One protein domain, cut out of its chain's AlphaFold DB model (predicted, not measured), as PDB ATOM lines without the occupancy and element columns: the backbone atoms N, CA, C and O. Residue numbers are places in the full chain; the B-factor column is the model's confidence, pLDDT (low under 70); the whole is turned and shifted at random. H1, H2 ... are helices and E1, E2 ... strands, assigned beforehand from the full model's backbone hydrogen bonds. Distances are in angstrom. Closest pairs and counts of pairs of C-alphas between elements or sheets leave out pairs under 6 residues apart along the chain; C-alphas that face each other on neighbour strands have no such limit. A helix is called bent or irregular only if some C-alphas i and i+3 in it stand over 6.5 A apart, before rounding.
ATOM      1  N   VAL A 270     121.984 113.325 160.690       96.50
ATOM      2  CA  VAL A 270     121.827 114.655 160.092       96.50
ATOM      3  C   VAL A 270     121.151 115.593 161.081       96.50
ATOM      4  O   VAL A 270     120.283 115.176 161.848       96.50
ATOM      5  N   SER A 271     121.589 116.852 161.114       97.31
ATOM      6  CA  SER A 271     120.962 117.862 161.958       97.31
ATOM      7  C   SER A 271     119.534 118.130 161.490       97.31
ATOM      8  O   SER A 271     119.263 118.167 160.285       97.31
ATOM      9  N   GLN A 272     118.619 118.370 162.430       96.44
ATOM     10  CA  GLN A 272     117.214 118.609 162.094       96.44
ATOM     11  C   GLN A 272     117.059 119.789 161.119       96.44
ATOM     12  O   GLN A 272     116.319 119.688 160.151       96.44
ATOM     13  N   SER A 273     117.865 120.846 161.275       95.06
ATOM     14  CA  SER A 273     117.872 121.992 160.353       95.06
ATOM     15  C   SER A 273     118.237 121.634 158.910       95.06
ATOM     16  O   SER A 273     117.758 122.277 157.979       95.06
ATOM     17  N   VAL A 274     119.111 120.643 158.703       96.56
ATOM     18  CA  VAL A 274     119.478 120.186 157.355       96.56
ATOM     19  C   VAL A 274     118.370 119.317 156.768       96.56
ATOM     20  O   VAL A 274     118.078 119.463 155.584       96.56
ATOM     21  N   ILE A 275     117.734 118.463 157.578       95.31
ATOM     22  CA  ILE A 275     116.579 117.663 157.146       95.31
ATOM     23  C   ILE A 275     115.433 118.586 156.746       95.31
ATOM     24  O   ILE A 275     114.989 118.511 155.607       95.31
ATOM     25  N   ASP A 276     115.028 119.513 157.613       94.31
ATOM     26  CA  ASP A 276     113.939 120.461 157.340       94.31
ATOM     27  C   ASP A 276     114.211 121.273 156.064       94.31
ATOM     28  O   ASP A 276     113.310 121.567 155.283       94.31
ATOM     29  N   GLY A 277     115.481 121.620 155.831       92.69
ATOM     30  CA  GLY A 277     115.900 122.358 154.650       92.69
ATOM     31  C   GLY A 277     115.967 121.527 153.369       92.69
ATOM     32  O   GLY A 277     115.947 122.131 152.302       92.69
ATOM     33  N   LEU A 278     116.102 120.199 153.437       92.75
ATOM     34  CA  LEU A 278     116.330 119.344 152.265       92.75
ATOM     35  C   LEU A 278     115.225 118.328 152.000       92.75
ATOM     36  O   LEU A 278     115.148 117.876 150.867       92.75
ATOM     37  N   GLN A 279     114.401 117.949 152.976       90.88
ATOM     38  CA  GLN A 279     113.459 116.833 152.860       90.88
ATOM     39  C   GLN A 279     112.604 116.939 151.597       90.88
ATOM     40  O   GLN A 279     112.643 116.027 150.781       90.88
ATOM     41  N   ASP A 280     111.997 118.098 151.359       86.75
ATOM     42  CA  ASP A 280     111.151 118.340 150.184       86.75
ATOM     43  C   ASP A 280     111.897 119.036 149.023       86.75
ATOM     44  O   ASP A 280     111.300 119.422 148.016       86.75
ATOM     45  N   ASP A 281     113.219 119.221 149.135       82.25
ATOM     46  CA  ASP A 281     114.033 119.878 148.110       82.25
ATOM     47  C   ASP A 281     114.397 118.893 146.988       82.25
ATOM     48  O   ASP A 281     115.290 118.049 147.123       82.25
ATOM     49  N   MET A 282     113.695 119.030 145.862       78.94
ATOM     50  CA  MET A 282     113.899 118.249 144.637       78.94
ATOM     51  C   MET A 282     114.714 119.001 143.573       78.94
ATOM     52  O   MET A 282     114.799 118.565 142.424       78.94
ATOM     53  N   THR A 283     115.320 120.141 143.922       79.25
ATOM     54  CA  THR A 283     116.207 120.870 143.007       79.25
ATOM     55  C   THR A 283     117.501 120.095 142.756       79.25
ATOM     56  O   THR A 283     117.895 119.236 143.545       79.25
ATOM     57  N   HIS A 284     118.222 120.419 141.676       72.00
ATOM     58  CA  HIS A 284     119.507 119.773 141.386       72.00
ATOM     59  C   HIS A 284     120.514 119.867 142.559       72.00
ATOM     60  O   HIS A 284     121.056 118.825 142.935       72.00
ATOM     61  N   PRO A 285     120.727 121.037 143.206       76.88
ATOM     62  CA  PRO A 285     121.575 121.125 144.398       76.88
ATOM     63  C   PRO A 285     121.017 120.360 145.605       76.88
ATOM     64  O   PRO A 285     121.786 119.757 146.351       76.88
ATOM     65  N   GLY A 286     119.693 120.351 145.796       80.38
ATOM     66  CA  GLY A 286     119.036 119.591 146.865       80.38
ATOM     67  C   GLY A 286     119.284 118.088 146.735       80.38
ATOM     68  O   GLY A 286     119.776 117.447 147.663       80.38
ATOM     69  N   LEU A 287     119.061 117.542 145.537       75.75
ATOM     70  CA  LEU A 287     119.353 116.147 145.211       75.75
ATOM     71  C   LEU A 287     120.850 115.837 145.326       75.75
ATOM     72  O   LEU A 287     121.219 114.797 145.866       75.75
ATOM     73  N   ALA A 288     121.731 116.735 144.876       73.12
ATOM     74  CA  ALA A 288     123.176 116.577 145.038       73.12
ATOM     75  C   ALA A 288     123.589 116.511 146.519       73.12
ATOM     76  O   ALA A 288     124.361 115.632 146.901       73.12
ATOM     77  N   LEU A 289     123.025 117.362 147.379       85.06
ATOM     78  CA  LEU A 289     123.266 117.320 148.822       85.06
ATOM     79  C   LEU A 289     122.727 116.037 149.460       85.06
ATOM     80  O   LEU A 289     123.442 115.413 150.242       85.06
ATOM     81  N   LYS A 290     121.523 115.586 149.085       85.94
ATOM     82  CA  LYS A 290     120.976 114.291 149.524       85.94
ATOM     83  C   LYS A 290     121.914 113.127 149.157       85.94
ATOM     84  O   LYS A 290     122.171 112.264 149.995       85.94
ATOM     85  N   ARG A 291     122.522 113.141 147.958       75.44
ATOM     86  CA  ARG A 291     123.559 112.159 147.551       75.44
ATOM     87  C   ARG A 291     124.803 112.241 148.420       75.44
ATOM     88  O   ARG A 291     125.277 111.209 148.883       75.44
ATOM     89  N   LEU A 292     125.332 113.447 148.645       82.62
ATOM     90  CA  LEU A 292     126.504 113.637 149.501       82.62
ATOM     91  C   LEU A 292     126.236 113.091 150.907       82.62
ATOM     92  O   LEU A 292     127.094 112.418 151.465       82.62
ATOM     93  N   ILE A 293     125.039 113.325 151.455       89.94
ATOM     94  CA  ILE A 293     124.634 112.838 152.777       89.94
ATOM     95  C   ILE A 293     124.585 111.307 152.781       89.94
ATOM     96  O   ILE A 293     125.215 110.684 153.634       89.94
ATOM     97  N   LYS A 294     123.918 110.699 151.793       82.62
ATOM     98  CA  LYS A 294     123.845 109.240 151.640       82.62
ATOM     99  C   LYS A 294     125.235 108.605 151.537       82.62
ATOM    100  O   LYS A 294     125.540 107.666 152.265       82.62
ATOM    101  N   ASN A 295     126.105 109.157 150.695       75.25
ATOM    102  CA  ASN A 295     127.456 108.634 150.483       75.25
ATOM    103  C   ASN A 295     128.376 108.882 151.685       75.25
ATOM    104  O   ASN A 295     129.266 108.078 151.960       75.25
ATOM    105  N   SER A 296     128.151 109.967 152.436       84.44
ATOM    106  CA  SER A 296     128.955 110.312 153.612       84.44
ATOM    107  C   SER A 296     128.879 109.270 154.723       84.44
ATOM    108  O   SER A 296     129.733 109.259 155.602       84.44
ATOM    109  N   VAL A 297     127.917 108.352 154.685       80.69
ATOM    110  CA  VAL A 297     127.863 107.214 155.602       80.69
ATOM    111  C   VAL A 297     129.071 106.286 155.430       80.69
ATOM    112  O   VAL A 297     129.572 105.743 156.418       80.69
ATOM    113  N   ASN A 298     129.585 106.141 154.206       73.00
ATOM    114  CA  ASN A 298     130.688 105.241 153.894       73.00
ATOM    115  C   ASN A 298     132.046 105.860 154.311       73.00
ATOM    116  O   ASN A 298     132.444 106.892 153.757       73.00
ATOM    117  N   PRO A 299     132.796 105.249 155.254       73.38
ATOM    118  CA  PRO A 299     134.065 105.799 155.738       73.38
ATOM    119  C   PRO A 299     135.140 105.982 154.659       73.38
ATOM    120  O   PRO A 299     135.897 106.955 154.710       73.38
ATOM    121  N   LEU A 300     135.203 105.091 153.663       68.00
ATOM    122  CA  LEU A 300     136.168 105.204 152.563       68.00
ATOM    123  C   LEU A 300     135.814 106.360 151.646       68.00
ATOM    124  O   LEU A 300     136.682 107.159 151.295       68.00
ATOM    125  N   TRP A 301     134.529 106.481 151.312       72.31
ATOM    126  CA  TRP A 301     134.054 107.578 150.486       72.31
ATOM    127  C   TRP A 301     134.333 108.923 151.172       72.31
ATOM    128  O   TRP A 301     134.879 109.828 150.540       72.31
ATOM    129  N   ARG A 302     134.090 109.032 152.489       80.44
ATOM    130  CA  ARG A 302     134.456 110.231 153.266       80.44
ATOM    131  C   ARG A 302     135.939 110.549 153.172       80.44
ATOM    132  O   ARG A 302     136.291 111.704 152.974       80.44
ATOM    133  N   LYS A 303     136.816 109.556 153.311       72.38
ATOM    134  CA  LYS A 303     138.271 109.767 153.265       72.38
ATOM    135  C   LYS A 303     138.728 110.379 151.932       72.38
ATOM    136  O   LYS A 303     139.681 111.146 151.929       72.38
ATOM    137  N   GLN A 304     138.037 110.076 150.830       67.06
ATOM    138  CA  GLN A 304     138.326 110.625 149.501       67.06
ATOM    139  C   GLN A 304     137.711 112.014 149.263       67.06
ATOM    140  O   GLN A 304     138.273 112.813 148.519       67.06
ATOM    141  N   HIS A 305     136.563 112.298 149.879       77.00
ATOM    142  CA  HIS A 305     135.757 113.489 149.590       77.00
ATOM    143  C   HIS A 305     135.789 114.537 150.706       77.00
ATOM    144  O   HIS A 305     135.171 115.596 150.571       77.00
ATOM    145  N   SER A 306     136.483 114.247 151.812       82.25
ATOM    146  CA  SER A 306     136.656 115.166 152.931       82.25
ATOM    147  C   SER A 306     137.922 116.001 152.798       82.25
ATOM    148  O   SER A 306     138.999 115.508 152.475       82.25
ATOM    149  N   GLU A 307     137.793 117.283 153.112       76.94
ATOM    150  CA  GLU A 307     138.900 118.223 153.191       76.94
ATOM    151  C   GLU A 307     138.865 118.954 154.530       76.94
ATOM    152  O   GLU A 307     137.799 119.296 155.052       76.94
ATOM    153  N   LYS A 308     140.053 119.229 155.075       70.38
ATOM    154  CA  LYS A 308     140.205 120.154 156.197       70.38
ATOM    155  C   LYS A 308     140.342 121.566 155.656       70.38
ATOM    156  O   LYS A 308     141.211 121.834 154.828       70.38
ATOM    157  N   TRP A 309     139.487 122.453 156.140       74.12
ATOM    158  CA  TRP A 309     139.477 123.859 155.759       74.12
ATOM    159  C   TRP A 309     140.172 124.679 156.839       74.12
ATOM    160  O   TRP A 309     140.073 124.375 158.018       74.12
ATOM    161  N   TYR A 310     140.902 125.725 156.452       72.75
ATOM    162  CA  TYR A 310     141.637 126.548 157.419       72.75
ATOM    163  C   TYR A 310     140.715 127.450 158.258       72.75
ATOM    164  O   TYR A 310     141.137 127.970 159.287       72.75
ATOM    165  N   THR A 311     139.471 127.654 157.815       83.12
ATOM    166  CA  THR A 311     138.495 128.568 158.427       83.12
ATOM    167  C   THR A 311     137.577 127.914 159.457       83.12
ATOM    168  O   THR A 311     136.841 128.628 160.130       83.12
ATOM    169  N   THR A 312     137.587 126.585 159.583       88.06
ATOM    170  CA  THR A 312     136.732 125.837 160.515       88.06
ATOM    171  C   THR A 312     137.416 124.536 160.936       88.06
ATOM    172  O   THR A 312     138.202 123.969 160.183       88.06
ATOM    173  N   ASP A 313     137.124 124.053 162.139       88.62
ATOM    174  CA  ASP A 313     137.545 122.733 162.629       88.62
ATOM    175  C   ASP A 313     136.615 121.597 162.157       88.62
ATOM    176  O   ASP A 313     136.917 120.422 162.367       88.62
ATOM    177  N   LEU A 314     135.523 121.929 161.460       91.50
ATOM    178  CA  LEU A 314     134.609 120.963 160.861       91.50
ATOM    179  C   LEU A 314     135.240 120.225 159.675       91.50
ATOM    180  O   LEU A 314     136.019 120.764 158.886       91.50
ATOM    181  N   ILE A 315     134.818 118.976 159.501       90.50
ATOM    182  CA  ILE A 315     135.118 118.177 158.318       90.50
ATOM    183  C   ILE A 315     134.161 118.602 157.207       90.50
ATOM    184  O   ILE A 315     132.940 118.521 157.371       90.50
ATOM    185  N   VAL A 316     134.718 119.025 156.072       90.94
ATOM    186  CA  VAL A 316     133.943 119.449 154.903       90.94
ATOM    187  C   VAL A 316     133.962 118.347 153.858       90.94
ATOM    188  O   VAL A 316     135.034 117.930 153.434       90.94
ATOM    189  N   ILE A 317     132.790 117.895 153.422       88.44
ATOM    190  CA  ILE A 317     132.630 116.900 152.358       88.44
ATOM    191  C   ILE A 317     132.174 117.584 151.072       88.44
ATOM    192  O   ILE A 317     131.246 118.399 151.090       88.44
ATOM    193  N   LYS A 318     132.794 117.215 149.947       82.00
ATOM    194  CA  LYS A 318     132.483 117.764 148.624       82.00
ATOM    195  C   LYS A 318     132.625 116.758 147.490       82.00
ATOM    196  O   LYS A 318     133.407 115.821 147.591       82.00
ATOM    197  N   GLN A 319     131.955 117.022 146.369       69.81
ATOM    198  CA  GLN A 319     132.277 116.400 145.084       69.81
ATOM    199  C   GLN A 319     133.151 117.349 144.248       69.81
ATOM    200  O   GLN A 319     133.029 118.576 144.329       69.81
ATOM    201  N   ASN A 320     134.071 116.787 143.461       54.94
ATOM    202  CA  ASN A 320     134.943 117.577 142.593       54.94
ATOM    203  C   ASN A 320     134.122 118.363 141.562       54.94
ATOM    204  O   ASN A 320     133.198 117.824 140.962       54.94
ATOM    205  N   ALA A 321     134.496 119.627 141.349       57.97
ATOM    206  CA  ALA A 321     133.880 120.538 140.380       57.97
ATOM    207  C   ALA A 321     132.383 120.860 140.593       57.97
ATOM    208  O   ALA A 321     131.747 121.382 139.681       57.97
ATOM    209  N   THR A 322     131.826 120.627 141.787       71.69
ATOM    210  CA  THR A 322     130.464 121.069 142.140       71.69
ATOM    211  C   THR A 322     130.482 122.138 143.238       71.69
ATOM    212  O   THR A 322     131.520 122.349 143.879       71.69
ATOM    213  N   ALA A 323     129.362 122.831 143.463       78.38
ATOM    214  CA  ALA A 323     129.256 123.912 144.452       78.38
ATOM    215  C   ALA A 323     128.793 123.424 145.839       78.38
ATOM    216  O   ALA A 323     129.026 124.098 146.841       78.38
ATOM    217  N   GLU A 324     128.173 122.248 145.902       89.50
ATOM    218  CA  GLU A 324     127.500 121.714 147.079       89.50
ATOM    219  C   GLU A 324     128.486 121.171 148.114       89.50
ATOM    220  O   GLU A 324     129.417 120.431 147.783       89.50
ATOM    221  N   ARG A 325     128.290 121.517 149.388       91.88
ATOM    222  CA  ARG A 325     129.175 121.108 150.488       91.88
ATOM    223  C   ARG A 325     128.373 120.644 151.692       91.88
ATOM    224  O   ARG A 325     127.356 121.249 152.023       91.88
ATOM    225  N   LEU A 326     128.878 119.633 152.387       95.56
ATOM    226  CA  LEU A 326     128.448 119.307 153.747       95.56
ATOM    227  C   LEU A 326     129.540 119.714 154.727       95.56
ATOM    228  O   LEU A 326     130.719 119.589 154.405       95.56
ATOM    229  N   ALA A 327     129.158 120.139 155.925       95.62
ATOM    230  CA  ALA A 327     130.084 120.342 157.032       95.62
ATOM    231  C   ALA A 327     129.576 119.623 158.282       95.62
ATOM    232  O   ALA A 327     128.379 119.644 158.579       95.62
ATOM    233  N   GLY A 328     130.481 118.975 159.008       95.12
ATOM    234  CA  GLY A 328     130.121 118.133 160.141       95.12
ATOM    235  C   GLY A 328     131.317 117.672 160.961       95.12
ATOM    236  O   GLY A 328     132.430 118.168 160.798       95.12
ATOM    237  N   PHE A 329     131.085 116.702 161.835       92.75
ATOM    238  CA  PHE A 329     132.120 116.082 162.663       92.75
ATOM    239  C   PHE A 329     131.952 114.562 162.688       92.75
ATOM    240  O   PHE A 329     130.898 114.037 162.325       92.75
ATOM    241  N   ILE A 330     133.001 113.847 163.095       87.75
ATOM    242  CA  ILE A 330     132.948 112.394 163.280       87.75
ATOM    243  C   ILE A 330     132.800 112.095 164.769       87.75
ATOM    244  O   ILE A 330     133.552 112.624 165.586       87.75
ATOM    245  N   LYS A 331     131.841 111.236 165.106       84.38
ATOM    246  CA  LYS A 331     131.648 110.676 166.443       84.38
ATOM    247  C   LYS A 331     131.258 109.207 166.285       84.38
ATOM    248  O   LYS A 331     130.409 108.910 165.450       84.38
ATOM    249  N   ASP A 332     131.899 108.314 167.036       77.56
ATOM    250  CA  ASP A 332     131.641 106.862 167.008       77.56
ATOM    251  C   ASP A 332     131.665 106.291 165.566       77.56
ATOM    252  O   ASP A 332     130.736 105.624 165.110       77.56
ATOM    253  N   ASN A 333     132.695 106.670 164.792       71.00
ATOM    254  CA  ASN A 333     132.880 106.387 163.358       71.00
ATOM    255  C   ASN A 333     131.727 106.819 162.404       71.00
ATOM    256  O   ASN A 333     131.766 106.553 161.194       71.00
ATOM    257  N   ALA A 334     130.724 107.545 162.901       83.06
ATOM    258  CA  ALA A 334     129.641 108.121 162.115       83.06
ATOM    259  C   ALA A 334     129.914 109.598 161.805       83.06
ATOM    260  O   ALA A 334     130.397 110.357 162.644       83.06
ATOM    261  N   PHE A 335     129.601 110.021 160.580       90.38
ATOM    262  CA  PHE A 335     129.667 111.431 160.209       90.38
ATOM    263  C   PHE A 335     128.335 112.111 160.507       90.38
ATOM    264  O   PHE A 335     127.310 111.772 159.921       90.38
ATOM    265  N   HIS A 336     128.376 113.071 161.425       94.56
ATOM    266  CA  HIS A 336     127.247 113.901 161.807       94.56
ATOM    267  C   HIS A 336     127.191 115.120 160.887       94.56
ATOM    268  O   HIS A 336     127.989 116.050 161.025       94.56
ATOM    269  N   VAL A 337     126.247 115.124 159.948       96.94
ATOM    270  CA  VAL A 337     126.030 116.235 159.015       96.94
ATOM    271  C   VAL A 337     125.388 117.393 159.776       96.94
ATOM    272  O   VAL A 337     124.204 117.350 160.102       96.94
ATOM    273  N   ALA A 338     126.168 118.427 160.085       97.00
ATOM    274  CA  ALA A 338     125.695 119.592 160.828       97.00
ATOM    275  C   ALA A 338     125.078 120.646 159.899       97.00
ATOM    276  O   ALA A 338     124.016 121.189 160.203       97.00
ATOM    277  N   TYR A 339     125.718 120.888 158.751       96.94
ATOM    278  CA  TYR A 339     125.345 121.929 157.795       96.94
ATOM    279  C   TYR A 339     125.434 121.426 156.349       96.94
ATOM    280  O   TYR A 339     126.266 120.575 156.024       96.94
ATOM    281  N   ALA A 340     124.604 121.997 155.475       96.25
ATOM    282  CA  ALA A 340     124.551 121.702 154.047       96.25
ATOM    283  C   ALA A 340     124.447 123.006 153.241       96.25
ATOM    284  O   ALA A 340     123.608 123.860 153.530       96.25
ATOM    285  N   PHE A 341     125.293 123.162 152.224       94.44
ATOM    286  CA  PHE A 341     125.408 124.383 151.427       94.44
ATOM    287  C   PHE A 341     125.166 124.078 149.956       94.44
ATOM    288  O   PHE A 341     125.811 123.197 149.398       94.44
ATOM    289  N   ARG A 342     124.252 124.822 149.326       88.88
ATOM    290  CA  ARG A 342     123.848 124.616 147.923       88.88
ATOM    291  C   ARG A 342     124.758 125.307 146.908       88.88
ATOM    292  O   ARG A 342     124.819 124.872 145.767       88.88
ATOM    293  N   THR A 343     125.419 126.400 147.295       85.50
ATOM    294  CA  THR A 343     126.200 127.240 146.374       85.50
ATOM    295  C   THR A 343     127.548 127.634 146.963       85.50
ATOM    296  O   THR A 343     127.769 127.533 148.175       85.50
ATOM    297  N   HIS A 344     128.435 128.120 146.091       83.88
ATOM    298  CA  HIS A 344     129.771 128.568 146.461       83.88
ATOM    299  C   HIS A 344     129.732 129.748 147.435       83.88
ATOM    300  O   HIS A 344     130.375 129.716 148.482       83.88
ATOM    301  N   GLU A 345     128.902 130.743 147.127       87.69
ATOM    302  CA  GLU A 345     128.760 131.971 147.906       87.69
ATOM    303  C   GLU A 345     128.199 131.686 149.302       87.69
ATOM    304  O   GLU A 345     128.552 132.355 150.274       87.69
ATOM    305  N   ALA A 346     127.315 130.688 149.414       88.00
ATOM    306  CA  ALA A 346     126.706 130.321 150.683       88.00
ATOM    307  C   ALA A 346     127.744 129.770 151.665       88.00
ATOM    308  O   ALA A 346     127.793 130.215 152.813       88.00
ATOM    309  N   TYR A 347     128.591 128.831 151.227       88.44
ATOM    310  CA  TYR A 347     129.577 128.259 152.139       88.44
ATOM    311  C   TYR A 347     130.716 129.236 152.437       88.44
ATOM    312  O   TYR A 347     131.158 129.284 153.578       88.44
ATOM    313  N   GLU A 348     131.171 130.054 151.483       88.12
ATOM    314  CA  GLU A 348     132.230 131.037 151.765       88.12
ATOM    315  C   GLU A 348     131.799 132.058 152.819       88.12
ATOM    316  O   GLU A 348     132.578 132.423 153.701       88.12
ATOM    317  N   ARG A 349     130.535 132.486 152.759       91.56
ATOM    318  CA  ARG A 349     129.974 133.448 153.705       91.56
ATOM    319  C   ARG A 349     129.753 132.851 155.093       91.56
ATOM    320  O   ARG A 349     129.957 133.551 156.086       91.56
ATOM    321  N   ASP A 350     129.265 131.614 155.171       91.62
ATOM    322  CA  ASP A 350     128.705 131.078 156.417       91.62
ATOM    323  C   ASP A 350     129.579 130.013 157.089       91.62
ATOM    324  O   ASP A 350     129.637 129.992 158.316       91.62
ATOM    325  N   LEU A 351     130.320 129.188 156.338       89.75
ATOM    326  CA  LEU A 351     131.169 128.128 156.899       89.75
ATOM    327  C   LEU A 351     132.197 128.631 157.936       89.75
ATOM    328  O   LEU A 351     132.322 127.979 158.972       89.75
ATOM    329  N   PRO A 352     132.877 129.788 157.753       92.31
ATOM    330  CA  PRO A 352     133.821 130.310 158.750       92.31
ATOM    331  C   PRO A 352     133.190 130.680 160.101       92.31
ATOM    332  O   PRO A 352     133.905 130.915 161.071       92.31
ATOM    333  N   LYS A 353     131.857 130.785 160.174       91.62
ATOM    334  CA  LYS A 353     131.129 131.124 161.406       91.62
ATOM    335  C   LYS A 353     130.840 129.894 162.268       91.62
ATOM    336  O   LYS A 353     130.411 130.053 163.410       91.62
ATOM    337  N   TYR A 354     131.037 128.689 161.731       91.81
ATOM    338  CA  TYR A 354     130.676 127.436 162.384       91.81
ATOM    339  C   TYR A 354     131.910 126.671 162.860       91.81
ATOM    340  O   TYR A 354     132.957 126.675 162.212       91.81
ATOM    341  N   ASN A 355     131.765 125.985 163.992       91.81
ATOM    342  CA  ASN A 355     132.793 125.121 164.569       91.81
ATOM    343  C   ASN A 355     132.200 123.848 165.192       91.81
ATOM    344  O   ASN A 355     130.982 123.732 165.383       91.81
ATOM    345  N   GLU A 356     133.065 122.902 165.540       90.06
ATOM    346  CA  GLU A 356     132.707 121.595 166.089       90.06
ATOM    347  C   GLU A 356     131.893 121.716 167.386       90.06
ATOM    348  O   GLU A 356     130.927 120.978 167.577       90.06
ATOM    349  N   ASN A 357     132.208 122.687 168.248       90.88
ATOM    350  CA  ASN A 357     131.457 122.927 169.483       90.88
ATOM    351  C   ASN A 357     130.017 123.377 169.203       90.88
ATOM    352  O   ASN A 357     129.079 122.855 169.803       90.88
ATOM    353  N   SER A 358     129.826 124.322 168.276       91.00
ATOM    354  CA  SER A 358     128.486 124.747 167.861       91.00
ATOM    355  C   SER A 358     127.706 123.623 167.178       91.00
ATOM    356  O   SER A 358     126.510 123.488 167.424       91.00
ATOM    357  N   ALA A 359     128.382 122.780 166.392       93.44
ATOM    358  CA  ALA A 359     127.763 121.651 165.712       93.44
ATOM    359  C   ALA A 359     127.305 120.571 166.707       93.44
ATOM    360  O   ALA A 359     126.168 120.118 166.642       93.44
ATOM    361  N   LYS A 360     128.137 120.206 167.692       92.31
ATOM    362  CA  LYS A 360     127.805 119.190 168.711       92.31
ATOM    363  C   LYS A 360     126.564 119.518 169.544       92.31
ATOM    364  O   LYS A 360     125.943 118.598 170.068       92.31
ATOM    365  N   ASN A 361     126.204 120.796 169.649       92.44
ATOM    366  CA  ASN A 361     125.029 121.260 170.389       92.44
ATOM    367  C   ASN A 361     123.730 121.248 169.559       92.44
ATOM    368  O   ASN A 361     122.685 121.651 170.068       92.44
ATOM    369  N   MET A 362     123.771 120.832 168.288       94.69
ATOM    370  CA  MET A 362     122.581 120.711 167.441       94.69
ATOM    371  C   MET A 362     121.819 119.405 167.715       94.69
ATOM    372  O   MET A 362     122.367 118.432 168.231       94.69
ATOM    373  N   ASN A 363     120.546 119.369 167.317       95.06
ATOM    374  CA  ASN A 363     119.728 118.157 167.376       95.06
ATOM    375  C   ASN A 363     119.957 117.303 166.127       95.06
ATOM    376  O   ASN A 363     119.828 117.815 165.013       95.06
ATOM    377  N   TYR A 364     120.248 116.017 166.321       96.19
ATOM    378  CA  TYR A 364     120.545 115.061 165.253       96.19
ATOM    379  C   TYR A 364     119.548 113.911 165.233       96.19
ATOM    380  O   TYR A 364     119.167 113.393 166.283       96.19
ATOM    381  N   THR A 365     119.189 113.468 164.032       93.56
ATOM    382  CA  THR A 365     118.335 112.300 163.809       93.56
ATOM    383  C   THR A 365     118.911 111.419 162.701       93.56
ATOM    384  O   THR A 365     119.706 111.859 161.866       93.56
ATOM    385  N   GLN A 366     118.548 110.136 162.726       91.06
ATOM    386  CA  GLN A 366     118.842 109.215 161.632       91.06
ATOM    387  C   GLN A 366     117.866 109.492 160.487       91.06
ATOM    388  O   GLN A 366     116.659 109.297 160.638       91.06
ATOM    389  N   TRP A 367     118.378 109.958 159.351       89.56
ATOM    390  CA  TRP A 367     117.546 110.327 158.213       89.56
ATOM    391  C   TRP A 367     117.390 109.167 157.226       89.56
ATOM    392  O   TRP A 367     118.272 108.883 156.414       89.56
TER     393      TRP A 367
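What this domain is: This is residues 270 to 367 of the 479 residues of the protein "Cas_APE2256 domain-containing protein" of Wohlfahrtiimonas chitiniclastica SH04 (UniProt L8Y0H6). A strongly twisted sheet of four strands, E1 to E4, lies between helices: H1 and H2 cover one face, H4 and H5 the other, and H3 crosses over E2. The two ends of the printed part come together beside E4, where E5 pairs with residues 270 to 271. The printed part has 98 residues with five named helices and five named strands, in the order H1 H2 H3 E1 E2 E3 E4 H4 H5 E5; the sheet's order is E1 E2 E3 E4, antiparallel, and the class is mixed. It is compact and rounded, with a radius of gyration of the C-alphas of 12.1 A and spans of 30 by 28 by 26 A.

How they stand to each other: The sheet is a meander, each strand the antiparallel neighbour of the one before: E1, residues 306 to 308, E2, 315 to 318, E3, 325 to 331, and E4, 334 to 341. N 307 and O 316 are 2.9 A apart between E1 and E2, N 315 and O 328 2.8 A between E2 and E3, and N 336 and O 329 2.8 A between E3 and E4, within hydrogen-bond range. E4 bends by 60 degrees at residue 338. H2, residues 284 to 296, runs along the strands, at 6 degrees to E4 on the local plane and a height over the sheet of 8.6 A; the closest C-alphas of H2 and E4 are those of Ser 296 and Phe 335, 6.7 A. H1, residues 272 to 278, is on the same face as H2; its closest C-alpha to E4 is that of Val 274, 6.1 A from that of Tyr 339. H3, residues 299 to 305, is on the sheet; the closest C-alphas of H3 and E2 are those of His 305 and Ile 317, 5.4 A. H4, residues 344 to 353, is on the opposite face from H2, over E3 and E4 at a height over the sheet of 9.1 A. H5, residues 356 to 360, is on the same face as H4. E5, residues 364 to 366, pairs with no named strand. Every O i to N i+4 pair is within hydrogen-bond range in H1, H2, H3 and H5; in H4, 4 of 6.

Where its parts are: H1 begins at C-alpha 272 (117.214, 118.609, 162.094) and E5 ends at C-alpha 366 (118.842, 109.215, 161.632). From first to last C-alpha, E4 measures 19.9 A, E3 19.2 A, H2 18.1 A and H4 15.2 A. H4 is irregular, with C-alphas 349 and 352 7.1 A apart.

The domain as a whole: The C-alphas of Asp 280 and Tyr 310, the two farthest apart, are 32.4 A apart. The printed part has no cut and no long link. Mean pLDDT of the printed part is 85.5; residues 300, 304 and 319 to 321 are under 70.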